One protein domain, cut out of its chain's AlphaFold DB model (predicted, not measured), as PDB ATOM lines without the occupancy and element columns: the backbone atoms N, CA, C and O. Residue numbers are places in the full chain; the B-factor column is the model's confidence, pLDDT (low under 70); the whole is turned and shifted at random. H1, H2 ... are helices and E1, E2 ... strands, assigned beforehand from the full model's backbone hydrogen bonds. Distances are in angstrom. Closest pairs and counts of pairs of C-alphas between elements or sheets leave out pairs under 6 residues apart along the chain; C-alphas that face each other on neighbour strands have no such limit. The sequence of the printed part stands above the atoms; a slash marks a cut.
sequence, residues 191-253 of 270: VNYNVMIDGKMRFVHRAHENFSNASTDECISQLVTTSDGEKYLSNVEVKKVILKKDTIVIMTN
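This is residues 191 to 253 of the 270 residues of the protein "Leucine--tRNA ligase" of Pichia kudriavzevii (UniProt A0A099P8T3). A strongly twisted, curled sheet of four strands has two short helices, H2 and H3, packed on one face, with a third, H1, on the same face but beside the strands, while its other face is bare. H2 packs mainly on the E3 side and H3 on the E2 side, making a corner where they meet, and H1 lies near one end of the sheet. The 63 printed residues hold three named helices and four named strands, E1 E2 H1 H2 H3 E3 E4 along the chain; the sheet's order is E2 E1 E4 E3, mixed, and the class is mixed, helices and strands. The whole is compact, with a radius of gyration of the C-alphas of 10.2 A and spans of 27 by 21 by 20 A.

E1, residues 191 to 197, begins with C-alpha 191 at (138.800, 163.356, 159.591) and is 18.9 A long. E2, residues 200 to 208, is 22.4 A long and bends by 62 degrees at residue 203. H1 is residues 209 to 213, 8.5 A; H2 is 216 to 224, 12.4 A; H3 is 227 to 233, 10.2 A. E3, residues 238 to 244, is 17.0 A long; E4, residues 247 to 252, is 16.2 A long and ends with C-alpha 252 at (124.444, 175.026, 175.357).

E1 and E2 form an antiparallel hairpin, with N 193 and O 205 2.8 A apart. E1 and E4 are parallel, with N 250 and O 196 2.8 A apart. E3 and E4 form another antiparallel hairpin, with N 249 and O 242 2.9 A apart. The three helices are on the same face. H2 and H3 touch only at the corner, closest at the C-alphas of Val 224 and Glu 230, 4.6 A. In H2 and H3 every O i to N i+4 pair is within hydrogen-bond range; H1 has 0 of 1, and 1 of 2 O i to N i+3 pairs.

The printed part has no cut, and its links are tight. The farthest C-alphas, of Val 191 and Asn 253, are 28.1 A apart. Mean pLDDT of the printed part is 81.7; residues 209, 210 and 212 are under 70.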
ATOM      1  N   VAL A 191     138.015 162.703 158.547       72.88
ATOM      2  CA  VAL A 191     138.800 163.356 159.591       72.88
ATOM      3  C   VAL A 191     138.125 163.150 160.946       72.88
ATOM      4  O   VAL A 191     136.900 163.055 161.064       72.88
ATOM      5  N   ASN A 192     138.940 163.047 161.992       81.56
ATOM      6  CA  ASN A 192     138.469 162.966 163.367       81.56
ATOM      7  C   ASN A 192     138.240 164.377 163.917       81.56
ATOM      8  O   ASN A 192     139.189 165.121 164.146       81.56
ATOM      9  N   TYR A 193     136.984 164.723 164.185       85.19
ATOM     10  CA  TYR A 193     136.601 165.967 164.835       85.19
ATOM     11  C   TYR A 193     136.444 165.770 166.336       85.19
ATOM     12  O   TYR A 193     135.618 164.984 166.800       85.19
ATOM     13  N   ASN A 194     137.184 166.548 167.120       88.44
ATOM     14  CA  ASN A 194     136.969 166.601 168.561       88.44
ATOM     15  C   ASN A 194     135.690 167.387 168.863       88.44
ATOM     16  O   ASN A 194     135.619 168.583 168.583       88.44
ATOM     17  N   VAL A 195     134.692 166.745 169.472       89.38
ATOM     18  CA  VAL A 195     133.445 167.408 169.870       89.38
ATOM     19  C   VAL A 195     133.567 167.901 171.307       89.38
ATOM     20  O   VAL A 195     133.707 167.127 172.261       89.38
ATOM     21  N   MET A 196     133.509 169.220 171.469       88.44
ATOM     22  CA  MET A 196     133.527 169.910 172.751       88.44
ATOM     23  C   MET A 196     132.154 170.491 173.065       88.44
ATOM     24  O   MET A 196     131.574 171.200 172.250       88.44
ATOM     25  N   ILE A 197     131.667 170.254 174.280       89.25
ATOM     26  CA  ILE A 197     130.395 170.796 174.768       89.25
ATOM     27  C   ILE A 197     130.677 171.624 176.018       89.25
ATOM     28  O   ILE A 197     131.249 171.113 176.988       89.25
ATOM     29  N   ASP A 198     130.314 172.907 175.975       86.25
ATOM     30  CA  ASP A 198     130.598 173.913 177.011       86.25
ATOM     31  C   ASP A 198     132.079 173.932 177.440       86.25
ATOM     32  O   ASP A 198     132.416 173.964 178.626       86.25
ATOM     33  N   GLY A 199     132.981 173.853 176.458       83.06
ATOM     34  CA  GLY A 199     134.430 173.899 176.675       83.06
ATOM     35  C   GLY A 199     135.059 172.601 177.190       83.06
ATOM     36  O   GLY A 199     136.241 172.601 177.523       83.06
ATOM     37  N   LYS A 200     134.311 171.489 177.261       85.44
ATOM     38  CA  LYS A 200     134.847 170.164 177.620       85.44
ATOM     39  C   LYS A 200     134.754 169.200 176.447       85.44
ATOM     40  O   LYS A 200     133.665 169.016 175.912       85.44
ATOM     41  N   MET A 201     135.866 168.552 176.099       88.56
ATOM     42  CA  MET A 201     135.886 167.468 175.111       88.56
ATOM     43  C   MET A 201     135.046 166.287 175.614       88.56
ATOM     44  O   MET A 201     135.144 165.911 176.786       88.56
ATOM     45  N   ARG A 202     134.151 165.779 174.761       90.75
ATOM     46  CA  ARG A 202     133.193 164.718 175.108       90.75
ATOM     47  C   ARG A 202     133.427 163.441 174.327       90.75
ATOM     48  O   ARG A 202     133.419 162.379 174.938       90.75
ATOM     49  N   PHE A 203     133.607 163.560 173.019       89.81
ATOM     50  CA  PHE A 203     133.814 162.432 172.120       89.81
ATOM     51  C   PHE A 203     134.496 162.896 170.832       89.81
ATOM     52  O   PHE A 203     134.654 164.098 170.590       89.81
ATOM     53  N   VAL A 204     134.905 161.926 170.021       87.00
ATOM     54  CA  VAL A 204     135.481 162.143 168.694       87.00
ATOM     55  C   VAL A 204     134.449 161.708 167.665       87.00
ATOM     56  O   VAL A 204     133.963 160.580 167.714       87.00
ATOM     57  N   HIS A 205     134.109 162.598 166.741       85.56
ATOM     58  CA  HIS A 205     133.228 162.304 165.624       85.56
ATOM     59  C   HIS A 205     134.057 162.159 164.354       85.56
ATOM     60  O   HIS A 205     134.768 163.083 163.966       85.56
ATOM     61  N   ARG A 206     133.984 160.998 163.706       80.62
ATOM     62  CA  ARG A 206     134.651 160.772 162.426       80.62
ATOM     63  C   ARG A 206     133.702 161.182 161.305       80.62
ATOM     64  O   ARG A 206     132.663 160.552 161.141       80.62
ATOM     65  N   ALA A 207     134.057 162.224 160.564       80.00
ATOM     66  CA  ALA A 207     133.235 162.784 159.490       80.00
ATOM     67  C   ALA A 207     134.099 163.232 158.310       80.00
ATOM     68  O   ALA A 207     135.323 163.260 158.413       80.00
ATOM     69  N   HIS A 208     133.473 163.596 157.193       72.31
ATOM     70  CA  HIS A 208     134.188 164.160 156.048       72.31
ATOM     71  C   HIS A 208     134.950 165.429 156.413       72.31
ATOM     72  O   HIS A 208     134.476 166.223 157.214       72.31
ATOM     73  N   GLU A 209     136.072 165.681 155.749       67.62
ATOM     74  CA  GLU A 209     136.859 166.913 155.914       67.62
ATOM     75  C   GLU A 209     136.043 168.206 155.653       67.62
ATOM     76  O   GLU A 209     136.235 169.251 156.292       67.62
ATOM     77  N   ASN A 210     135.037 168.109 154.777       69.81
ATOM     78  CA  ASN A 210     134.089 169.187 154.479       69.81
ATOM     79  C   ASN A 210     133.046 169.421 155.581       69.81
ATOM     80  O   ASN A 210     132.312 170.405 155.516       69.81
ATOM     81  N   PHE A 211     132.986 168.574 156.610       74.19
ATOM     82  CA  PHE A 211     132.069 168.742 157.738       74.19
ATOM     83  C   PHE A 211     132.321 170.060 158.488       74.19
ATOM     84  O   PHE A 211     131.401 170.653 159.040       74.19
ATOM     85  N   SER A 212     133.551 170.586 158.441       69.88
ATOM     86  CA  SER A 212     133.879 171.917 158.974       69.88
ATOM     87  C   SER A 212     133.170 173.084 158.262       69.88
ATOM     88  O   SER A 212     133.017 174.147 158.862       69.88
ATOM     89  N   ASN A 213     132.705 172.874 157.025       74.06
ATOM     90  CA  ASN A 213     131.953 173.841 156.219       74.06
ATOM     91  C   ASN A 213     130.438 173.567 156.213       74.06
ATOM     92  O   ASN A 213     129.697 174.299 155.557       74.06
ATOM     93  N   ALA A 214     129.979 172.514 156.897       74.44
ATOM     94  CA  ALA A 214     128.562 172.187 156.983       74.44
ATOM     95  C   ALA A 214     127.787 173.295 157.709       74.44
ATOM     96  O   ALA A 214     128.331 174.017 158.555       74.44
ATOM     97  N   SER A 215     126.495 173.424 157.404       80.69
ATOM     98  CA  SER A 215     125.638 174.319 158.179       80.69
ATOM     99  C   SER A 215     125.554 173.851 159.637       80.69
ATOM    100  O   SER A 215     125.735 172.672 159.959       80.69
ATOM    101  N   THR A 216     125.269 174.777 160.555       81.38
ATOM    102  CA  THR A 216     125.138 174.439 161.982       81.38
ATOM    103  C   THR A 216     124.052 173.397 162.232       81.38
ATOM    104  O   THR A 216     124.210 172.560 163.118       81.38
ATOM    105  N   ASP A 217     122.990 173.415 161.430       78.31
ATOM    106  CA  ASP A 217     121.827 172.548 161.599       78.31
ATOM    107  C   ASP A 217     122.098 171.132 161.065       78.31
ATOM    108  O   ASP A 217     121.738 170.147 161.712       78.31
ATOM    109  N   GLU A 218     122.814 171.012 159.941       80.94
ATOM    110  CA  GLU A 218     123.310 169.724 159.425       80.94
ATOM    111  C   GLU A 218     124.323 169.084 160.379       80.94
ATOM    112  O   GLU A 218     124.285 167.878 160.619       80.94
ATOM    113  N   CYS A 219     125.200 169.893 160.977       81.12
ATOM    114  CA  CYS A 219     126.164 169.416 161.962       81.12
ATOM    115  C   CYS A 219     125.462 168.798 163.181       81.12
ATOM    116  O   CYS A 219     125.806 167.693 163.606       81.12
ATOM    117  N   ILE A 220     124.458 169.484 163.739       80.88
ATOM    118  CA  ILE A 220     123.710 168.979 164.898       80.88
ATOM    119  C   ILE A 220     122.926 167.720 164.524       80.88
ATOM    120  O   ILE A 220     122.958 166.755 165.285       80.88
ATOM    121  N   SER A 221     122.253 167.701 163.370       80.88
ATOM    122  CA  SER A 221     121.456 166.540 162.958       80.88
ATOM    123  C   SER A 221     122.323 165.293 162.776       80.88
ATOM    124  O   SER A 221     121.977 164.237 163.307       80.88
ATOM    125  N   GLN A 222     123.501 165.417 162.154       81.81
ATOM    126  CA  GLN A 222     124.452 164.307 162.048       81.81
ATOM    127  C   GLN A 222     125.006 163.884 163.412       81.81
ATOM    128  O   GLN A 222     125.056 162.691 163.706       81.81
ATOM    129  N   LEU A 223     125.359 164.822 164.294       83.06
ATOM    130  CA  LEU A 223     125.870 164.465 165.618       83.06
ATOM    131  C   LEU A 223     124.816 163.748 166.469       83.06
ATOM    132  O   LEU A 223     125.146 162.754 167.110       83.06
ATOM    133  N   VAL A 224     123.554 164.180 166.449       83.75
ATOM    134  CA  VAL A 224     122.469 163.552 167.226       83.75
ATOM    135  C   VAL A 224     122.191 162.112 166.778       83.75
ATOM    136  O   VAL A 224     121.796 161.301 167.608       83.75
ATOM    137  N   THR A 225     122.460 161.754 165.516       81.94
ATOM    138  CA  THR A 225     122.341 160.354 165.054       81.94
ATOM    139  C   THR A 225     123.427 159.417 165.593       81.94
ATOM    140  O   THR A 225     123.295 158.199 165.487       81.94
ATOM    141  N   THR A 226     124.501 159.951 166.183       84.56
ATOM    142  CA  THR A 226     125.550 159.134 166.810       84.56
ATOM    143  C   THR A 226     125.200 158.799 168.257       84.56
ATOM    144  O   THR A 226     124.631 159.626 168.965       84.56
ATOM    145  N   SER A 227     125.604 157.619 168.737       81.44
ATOM    146  CA  SER A 227     125.344 157.173 170.118       81.44
ATOM    147  C   SER A 227     125.866 158.155 171.178       81.44
ATOM    148  O   SER A 227     125.200 158.422 172.181       81.44
ATOM    149  N   ASP A 228     127.052 158.726 170.955       83.75
ATOM    150  CA  ASP A 228     127.635 159.723 171.851       83.75
ATOM    151  C   ASP A 228     126.944 161.087 171.729       83.75
ATOM    152  O   ASP A 228     126.702 161.750 172.740       83.75
ATOM    153  N   GLY A 229     126.582 161.517 170.519       80.94
ATOM    154  CA  GLY A 229     125.876 162.781 170.325       80.94
ATOM    155  C   GLY A 229     124.456 162.755 170.885       80.94
ATOM    156  O   GLY A 229     124.072 163.703 171.564       80.94
ATOM    157  N   GLU A 230     123.718 161.654 170.732       82.19
ATOM    158  CA  GLU A 230     122.412 161.462 171.370       82.19
ATOM    159  C   GLU A 230     122.521 161.626 172.892       82.19
ATOM    160  O   GLU A 230     121.768 162.386 173.502       82.19
ATOM    161  N   LYS A 231     123.530 161.011 173.520       83.88
ATOM    162  CA  LYS A 231     123.756 161.096 174.970       83.88
ATOM    163  C   LYS A 231     123.968 162.525 175.479       83.88
ATOM    164  O   LYS A 231     123.562 162.832 176.602       83.88
ATOM    165  N   TYR A 232     124.635 163.382 174.707       81.12
ATOM    166  CA  TYR A 232     125.001 164.727 175.163       81.12
ATOM    167  C   TYR A 232     124.158 165.869 174.577       81.12
ATOM    168  O   TYR A 232     124.174 166.956 175.155       81.12
ATOM    169  N   LEU A 233     123.444 165.656 173.467       81.12
ATOM    170  CA  LEU A 233     122.737 166.706 172.721       81.12
ATOM    171  C   LEU A 233     121.211 166.525 172.679       81.12
ATOM    172  O   LEU A 233     120.514 167.506 172.449       81.12
ATOM    173  N   SER A 234     120.672 165.330 172.953       73.81
ATOM    174  CA  SER A 234     119.225 165.037 172.831       73.81
ATOM    175  C   SER A 234     118.309 165.933 173.677       73.81
ATOM    176  O   SER A 234     117.229 166.304 173.229       73.81
ATOM    177  N   ASN A 235     118.733 166.301 174.889       73.62
ATOM    178  CA  ASN A 235     117.926 167.070 175.848       73.62
ATOM    179  C   ASN A 235     118.462 168.485 176.095       73.62
ATOM    180  O   ASN A 235     118.217 169.070 177.154       73.62
ATOM    181  N   VAL A 236     119.258 169.019 175.169       78.12
ATOM    182  CA  VAL A 236     119.991 170.261 175.398       78.12
ATOM    183  C   VAL A 236     119.712 171.275 174.299       78.12
ATOM    184  O   VAL A 236     119.927 171.015 173.121       78.12
ATOM    185  N   GLU A 237     119.273 172.469 174.697       80.38
ATOM    186  CA  GLU A 237     119.064 173.572 173.766       80.38
ATOM    187  C   GLU A 237     120.421 174.167 173.354       80.38
ATOM    188  O   GLU A 237     121.167 174.733 174.169       80.38
ATOM    189  N   VAL A 238     120.766 173.995 172.077       82.69
ATOM    190  CA  VAL A 238     122.020 174.481 171.496       82.69
ATOM    191  C   VAL A 238     121.902 175.975 171.217       82.69
ATOM    192  O   VAL A 238     121.069 176.417 170.436       82.69
ATOM    193  N   LYS A 239     122.775 176.769 171.839       83.50
ATOM    194  CA  LYS A 239     122.819 178.223 171.658       83.50
ATOM    195  C   LYS A 239     123.685 178.625 170.471       83.50
ATOM    196  O   LYS A 239     123.409 179.617 169.801       83.50
ATOM    197  N   LYS A 240     124.808 177.930 170.282       84.19
ATOM    198  CA  LYS A 240     125.784 178.253 169.240       84.19
ATOM    199  C   LYS A 240     126.663 177.050 168.933       84.19
ATOM    200  O   LYS A 240     127.157 176.399 169.851       84.19
ATOM    201  N   VAL A 241     126.917 176.839 167.649       87.06
ATOM    202  CA  VAL A 241     127.906 175.886 167.144       87.06
ATOM    203  C   VAL A 241     129.039 176.674 166.499       87.06
ATOM    204  O   VAL A 241     128.808 177.668 165.810       87.06
ATOM    205  N   ILE A 242     130.275 176.278 166.781       85.25
ATOM    206  CA  ILE A 242     131.478 176.829 166.166       85.25
ATOM    207  C   ILE A 242     132.243 175.659 165.566       85.25
ATOM    208  O   ILE A 242     132.733 174.794 166.295       85.25
ATOM    209  N   LEU A 243     132.357 175.662 164.244       84.25
ATOM    210  CA  LEU A 243     133.163 174.710 163.498       84.25
ATOM    211  C   LEU A 243     134.565 175.295 163.318       84.25
ATOM    212  O   LEU A 243     134.731 176.432 162.874       84.25
ATOM    213  N   LYS A 244     135.581 174.539 163.729       80.50
ATOM    214  CA  LYS A 244     136.995 174.815 163.467       80.50
ATOM    215  C   LYS A 244     137.616 173.588 162.810       80.50
ATOM    216  O   LYS A 244     137.078 172.487 162.917       80.50
ATOM    217  N   LYS A 245     138.772 173.777 162.169       72.75
ATOM    218  CA  LYS A 245     139.571 172.668 161.639       72.75
ATOM    219  C   LYS A 245     139.791 171.637 162.759       72.75
ATOM    220  O   LYS A 245     140.259 171.997 163.839       72.75
ATOM    221  N   ASP A 246     139.319 170.415 162.528       80.94
ATOM    222  CA  ASP A 246     139.408 169.244 163.416       80.94
ATOM    223  C   ASP A 246     138.701 169.359 164.788       80.94
ATOM    224  O   ASP A 246     138.874 168.509 165.665       80.94
ATOM    225  N   THR A 247     137.897 170.403 165.038       84.50
ATOM    226  CA  THR A 247     137.198 170.593 166.326       84.50
ATOM    227  C   THR A 247     135.823 171.233 166.156       84.50
ATOM    228  O   THR A 247     135.677 172.282 165.531       84.50
ATOM    229  N   ILE A 248     134.818 170.653 166.808       87.31
ATOM    230  CA  ILE A 248     133.445 171.157 166.861       87.31
ATOM    231  C   ILE A 248     133.180 171.640 168.284       87.31
ATOM    232  O   ILE A 248     133.302 170.870 169.235       87.31
ATOM    233  N   VAL A 249     132.814 172.909 168.455       86.75
ATOM    234  CA  VAL A 249     132.474 173.473 169.767       86.75
ATOM    235  C   VAL A 249     130.993 173.809 169.814       86.75
ATOM    236  O   VAL A 249     130.515 174.667 169.075       86.75
ATOM    237  N   ILE A 250     130.278 173.167 170.730       88.62
ATOM    238  CA  ILE A 250     128.853 173.365 170.972       88.62
ATOM    239  C   ILE A 250     128.695 174.080 172.312       88.62
ATOM    240  O   ILE A 250     129.202 173.636 173.345       88.62
ATOM    241  N   MET A 251     127.998 175.211 172.293       84.12
ATOM    242  CA  MET A 251     127.618 175.951 173.492       84.12
ATOM    243  C   MET A 251     126.133 175.772 173.746       84.12
ATOM    244  O   MET A 251     125.308 176.023 172.865       84.12
ATOM    245  N   THR A 252     125.806 175.367 174.964       85.00
ATOM    246  CA  THR A 252     124.444 175.026 175.357       85.00
ATOM    247  C   THR A 252     123.860 176.072 176.296       85.00
ATOM    248  O   THR A 252     124.584 176.758 177.029       85.00
ATOM    249  N   ASN A 253     122.536 176.218 176.298       76.38
ATOM    250  CA  ASN A 253     121.846 176.962 177.346       76.38
ATOM    251  C   ASN A 253     121.831 176.108 178.622       76.38
ATOM    252  O   ASN A 253     120.867 175.399 178.902       76.38
TER     253      ASN A 253